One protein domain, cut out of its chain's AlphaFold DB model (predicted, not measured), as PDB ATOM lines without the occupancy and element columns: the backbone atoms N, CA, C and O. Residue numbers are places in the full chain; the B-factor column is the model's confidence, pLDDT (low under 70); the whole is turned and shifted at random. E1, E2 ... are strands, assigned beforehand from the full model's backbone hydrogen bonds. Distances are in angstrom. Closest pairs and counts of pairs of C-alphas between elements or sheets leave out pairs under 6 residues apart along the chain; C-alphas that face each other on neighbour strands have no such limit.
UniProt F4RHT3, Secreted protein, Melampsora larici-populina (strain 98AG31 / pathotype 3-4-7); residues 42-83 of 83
ATOM      1  N   LYS A  42     238.899 128.323 268.681       75.75
ATOM      2  CA  LYS A  42     238.466 127.204 267.849       75.75
ATOM      3  C   LYS A  42     237.582 126.316 268.711       75.75
ATOM      4  O   LYS A  42     238.007 125.849 269.769       75.75
ATOM      5  N   ILE A  43     236.337 126.141 268.289       84.44
ATOM      6  CA  ILE A  43     235.355 125.339 269.015       84.44
ATOM      7  C   ILE A  43     235.307 123.973 268.338       84.44
ATOM      8  O   ILE A  43     235.206 123.911 267.108       84.44
ATOM      9  N   PRO A  44     235.381 122.874 269.099       87.94
ATOM     10  CA  PRO A  44     235.281 121.552 268.522       87.94
ATOM     11  C   PRO A  44     233.906 121.358 267.879       87.94
ATOM     12  O   PRO A  44     232.875 121.780 268.406       87.94
ATOM     13  N   LYS A  45     233.903 120.714 266.717       87.69
ATOM     14  CA  LYS A  45     232.729 120.388 265.918       87.69
ATOM     15  C   LYS A  45     232.475 118.891 265.923       87.69
ATOM     16  O   LYS A  45     233.392 118.076 265.960       87.69
ATOM     17  N   CYS A  46     231.200 118.565 265.844       86.94
ATOM     18  CA  CYS A  46     230.629 117.247 265.680       86.94
ATOM     19  C   CYS A  46     230.001 117.197 264.282       86.94
ATOM     20  O   CYS A  46     228.814 117.482 264.103       86.94
ATOM     21  N   GLY A  47     230.830 116.955 263.263       84.75
ATOM     22  CA  GLY A  47     230.425 117.108 261.863       84.75
ATOM     23  C   GLY A  47     230.067 118.571 261.548       84.75
ATOM     24  O   GLY A  47     230.907 119.445 261.767       84.75
ATOM     25  N   PRO A  48     228.849 118.871 261.056       83.56
ATOM     26  CA  PRO A  48     228.431 120.245 260.777       83.56
ATOM     27  C   PRO A  48     228.037 121.032 262.040       83.56
ATOM     28  O   PRO A  48     227.981 122.261 262.000       83.56
ATOM     29  N   ALA A  49     227.763 120.352 263.157       84.56
ATOM     30  CA  ALA A  49     227.294 120.973 264.391       84.56
ATOM     31  C   ALA A  49     228.446 121.298 265.353       84.56
ATOM     32  O   ALA A  49     229.509 120.680 265.314       84.56
ATOM     33  N   ILE A  50     228.227 122.242 266.268       85.38
ATOM     34  CA  ILE A  50     229.154 122.508 267.377       85.38
ATOM     35  C   ILE A  50     229.069 121.353 268.383       85.38
ATOM     36  O   ILE A  50     227.974 120.928 268.758       85.38
ATOM     37  N   ALA A  51     230.219 120.845 268.826       87.88
ATOM     38  CA  ALA A  51     230.276 119.814 269.850       87.88
ATOM     39  C   ALA A  51     229.851 120.385 271.204       87.88
ATOM     40  O   ALA A  51     230.230 121.494 271.574       87.88
ATOM     41  N   LYS A  52     229.073 119.611 271.958       87.12
ATOM     42  CA  LYS A  52     228.599 119.999 273.287       87.12
ATOM     43  C   LYS A  52     229.353 119.222 274.355       87.12
ATOM     44  O   LYS A  52     229.646 118.041 274.170       87.12
ATOM     45  N   CYS A  53     229.617 119.873 275.476       88.12
ATOM     46  CA  CYS A  53     230.132 119.229 276.678       88.12
ATOM     47  C   CYS A  53     228.971 118.913 277.623       88.12
ATOM     48  O   CYS A  53     228.008 119.678 277.685       88.12
ATOM     49  N   LYS A  54     229.055 117.798 278.358       85.75
ATOM     50  CA  LYS A  54     228.138 117.513 279.474       85.75
ATOM     51  C   LYS A  54     228.271 118.578 280.567       85.75
ATOM     52  O   LYS A  54     227.277 118.993 281.147       85.75
ATOM     53  N   THR A  55     229.502 119.025 280.806       83.00
ATOM     54  CA  THR A  55     229.876 120.056 281.778       83.00
ATOM     55  C   THR A  55     231.001 120.918 281.213       83.00
ATOM     56  O   THR A  55     231.869 120.426 280.491       83.00
ATOM     57  N   GLY A  56     230.973 122.214 281.529       84.56
ATOM     58  CA  GLY A  56     231.944 123.186 281.028       84.56
ATOM     59  C   GLY A  56     231.734 123.584 279.564       84.56
ATOM     60  O   GLY A  56     230.713 123.289 278.940       84.56
ATOM     61  N   THR A  57     232.715 124.298 279.016       85.62
ATOM     62  CA  THR A  57     232.682 124.836 277.652       85.62
ATOM     63  C   THR A  57     233.567 124.033 276.696       85.62
ATOM     64  O   THR A  57     234.701 123.687 277.043       85.62
ATOM     65  N   PRO A  58     233.088 123.750 275.473       87.12
ATOM     66  CA  PRO A  58     233.888 123.103 274.443       87.12
ATOM     67  C   PRO A  58     235.002 124.039 273.962       87.12
ATOM     68  O   PRO A  58     234.768 125.211 273.672       87.12
ATOM     69  N   SER A  59     236.219 123.513 273.855       87.56
ATOM     70  CA  SER A  59     237.409 124.258 273.440       87.56
ATOM     71  C   SER A  59     238.376 123.370 272.657       87.56
ATOM     72  O   SER A  59     238.373 122.148 272.789       87.56
ATOM     73  N   CYS A  60     239.198 123.975 271.806       86.62
ATOM     74  CA  CYS A  60     240.260 123.274 271.095       86.62
ATOM     75  C   CYS A  60     241.626 123.712 271.602       86.62
ATOM     76  O   CYS A  60     242.014 124.870 271.461       86.62
ATOM     77  N   VAL A  61     242.382 122.754 272.138       83.38
ATOM     78  CA  VAL A  61     243.787 122.943 272.501       83.38
ATOM     79  C   VAL A  61     244.625 122.402 271.343       83.38
ATOM     80  O   VAL A  61     244.861 121.199 271.209       83.38
ATOM     81  N   GLY A  62     244.998 123.293 270.422       81.62
ATOM     82  CA  GLY A  62     245.629 122.914 269.156       81.62
ATOM     83  C   GLY A  62     244.673 122.108 268.267       81.62
ATOM     84  O   GLY A  62     243.638 122.618 267.844       81.62
ATOM     85  N   LYS A  63     245.018 120.845 267.980       80.62
ATOM     86  CA  LYS A  63     244.165 119.908 267.220       80.62
ATOM     87  C   LYS A  63     243.288 119.023 268.111       80.62
ATOM     88  O   LYS A  63     242.502 118.241 267.584       80.62
ATOM     89  N   ARG A  64     243.448 119.093 269.438       84.81
ATOM     90  CA  ARG A  64     242.725 118.226 270.371       84.81
ATOM     91  C   ARG A  64     241.460 118.918 270.887       84.81
ATOM     92  O   ARG A  64     241.572 120.001 271.469       84.81
ATOM     93  N   PRO A  65     240.279 118.305 270.707       87.06
ATOM     94  CA  PRO A  65     239.056 118.776 271.335       87.06
ATOM     95  C   PRO A  65     239.139 118.519 272.845       87.06
ATOM     96  O   PRO A  65     239.541 117.439 273.274       87.06
ATOM     97  N   SER A  66     238.768 119.513 273.645       87.44
ATOM     98  CA  SER A  66     238.713 119.429 275.103       87.44
ATOM     99  C   SER A  66     237.447 120.094 275.643       87.44
ATOM    100  O   SER A  66     236.952 121.074 275.083       87.44
ATOM    101  N   CYS A  67     236.927 119.575 276.745       87.94
ATOM    102  CA  CYS A  67     235.873 120.222 277.512       87.94
ATOM    103  C   CYS A  67     236.494 120.872 278.746       87.94
ATOM    104  O   CYS A  67     237.282 120.256 279.467       87.94
ATOM    105  N   GLY A  68     236.159 122.141 278.981       82.19
ATOM    106  CA  GLY A  68     236.574 122.851 280.184       82.19
ATOM    107  C   GLY A  68     236.129 122.120 281.454       82.19
ATOM    108  O   GLY A  68     235.153 121.373 281.443       82.19
ATOM    109  N   GLN A  69     236.853 122.349 282.555       80.56
ATOM    110  CA  GLN A  69     236.558 121.762 283.873       80.56
ATOM    111  C   GLN A  69     236.578 120.219 283.909       80.56
ATOM    112  O   GLN A  69     235.919 119.614 284.749       80.56
ATOM    113  N   GLY A  70     237.328 119.575 283.005       73.31
ATOM    114  CA  GLY A  70     237.435 118.112 282.960       73.31
ATOM    115  C   GLY A  70     236.141 117.409 282.544       73.31
ATOM    116  O   GLY A  70     235.992 116.216 282.795       73.31
ATOM    117  N   GLY A  71     235.198 118.139 281.939       79.50
ATOM    118  CA  GLY A  71     233.952 117.570 281.439       79.50
ATOM    119  C   GLY A  71     234.172 116.589 280.288       79.50
ATOM    120  O   GLY A  71     235.216 116.566 279.638       79.50
ATOM    121  N   GLU A  72     233.153 115.788 279.996       86.25
ATOM    122  CA  GLU A  72     233.147 114.907 278.827       86.25
ATOM    123  C   GLU A  72     232.328 115.517 277.688       86.25
ATOM    124  O   GLU A  72     231.326 116.203 277.915       86.25
ATOM    125  N   PHE A  73     232.699 115.206 276.447       86.88
ATOM    126  CA  PHE A  73     231.852 115.517 275.302       86.88
ATOM    127  C   PHE A  73     230.576 114.676 275.324       86.88
ATOM    128  O   PHE A  73     230.583 113.487 275.654       86.88
ATOM    129  N   ILE A  74     229.464 115.290 274.928       86.94
ATOM    130  CA  ILE A  74     228.246 114.549 274.610       86.94
ATOM    131  C   ILE A  74     228.556 113.640 273.418       86.94
ATOM    132  O   ILE A  74     229.253 114.046 272.485       86.94
ATOM    133  N   LYS A  75     228.059 112.398 273.467       84.94
ATOM    134  CA  LYS A  75     228.339 111.372 272.461       84.94
ATOM    135  C   LYS A  75     228.051 111.915 271.060       84.94
ATOM    136  O   LYS A  75     226.924 112.293 270.751       84.94
ATOM    137  N   CYS A  76     229.088 111.924 270.232       83.12
ATOM    138  CA  CYS A  76     229.023 112.347 268.845       83.12
ATOM    139  C   CYS A  76     229.113 111.124 267.928       83.12
ATOM    140  O   CYS A  76     229.983 110.282 268.142       83.12
ATOM    141  N   PRO A  77     228.237 111.004 266.914       84.81
ATOM    142  CA  PRO A  77     228.272 109.886 265.969       84.81
ATOM    143  C   PRO A  77     229.458 109.964 264.995       84.81
ATOM    144  O   PRO A  77     229.761 108.992 264.314       84.81
ATOM    145  N   VAL A  78     230.130 111.117 264.933       85.94
ATOM    146  CA  VAL A  78     231.285 111.392 264.072       85.94
ATOM    147  C   VAL A  78     232.468 111.893 264.908       85.94
ATOM    148  O   VAL A  78     232.251 112.424 266.004       85.94
ATOM    149  N   PRO A  79     233.716 111.767 264.416       84.56
ATOM    150  CA  PRO A  79     234.893 112.245 265.129       84.56
ATOM    151  C   PRO A  79     234.819 113.748 265.406       84.56
ATOM    152  O   PRO A  79     234.452 114.545 264.537       84.56
ATOM    153  N   LEU A  80     235.208 114.138 266.617       86.56
ATOM    154  CA  LEU A  80     235.315 115.542 266.993       86.56
ATOM    155  C   LEU A  80     236.485 116.193 266.257       86.56
ATOM    156  O   LEU A  80     237.602 115.678 266.270       86.56
ATOM    157  N   THR A  81     236.237 117.343 265.639       85.38
ATOM    158  CA  THR A  81     237.246 118.080 264.867       85.38
ATOM    159  C   THR A  81     237.375 119.512 265.356       85.38
ATOM    160  O   THR A  81     236.390 120.168 265.673       85.38
ATOM    161  N   CYS A  82     238.604 120.008 265.420       81.94
ATOM    162  CA  CYS A  82     238.897 121.391 265.776       81.94
ATOM    163  C   CYS A  82     239.090 122.216 264.503       81.94
ATOM    164  O   CYS A  82     240.115 122.069 263.836       81.94
ATOM    165  N   ALA A  83     238.091 123.040 264.160       68.25
ATOM    166  CA  ALA A  83     238.106 123.926 262.992       68.25
ATOM    167  C   ALA A  83     238.637 125.312 263.367       68.25
ATOM    168  O   ALA A  83     238.097 125.900 264.328       68.25
TER     169      ALA A  83
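What this domain is: This is residues 42 to 83 of the 83 residues of the protein "Secreted protein" of Melampsora larici-populina (strain 98AG31 / pathotype 3-4-7) (UniProt F4RHT3). With little regular structure, this is a flat body mostly of loops, in which two small two-stranded sheets, the hairpin E2 and E3 and the pair E1 and E4, meet, and two long loops make the rest. The 42 printed residues hold no named helix and four strands, E1 to E4 along the chain, 14 residues in named elements; both sheets are antiparallel and the class is all strand. It is compact, radius of gyration of the C-alphas 8.9 A, spanning 24 by 21 by 11 A.

Where its parts are: E2, residues 58 to 61, and E3, residues 64 to 67, each measure 10.1 A. E1 is residues 44 to 46, from C-alpha 44 at (235.281, 121.552, 268.522); E4 is residues 80 to 82, ending at C-alpha 82 (238.897, 121.391, 265.776).

How they stand to each other: E2 and E3 form a hairpin, antiparallel at 143 degrees; N 59 and O 66 are 2.8 A apart, within hydrogen-bond range. E1 and E4 are antiparallel at 142 degrees, with N 45 and O 81 at 2.8 A. The closest C-alphas of E1 and E3 are those of Pro 44 and Pro 65, 5.5 A.

The domain as a whole: The C-alphas farthest apart, of Pro 48 and Gln 69, are 24.5 A apart. The links E1 to E2 and E3 to E4 are long. The printed part has no cut; pLDDT is under 70 at residue 83.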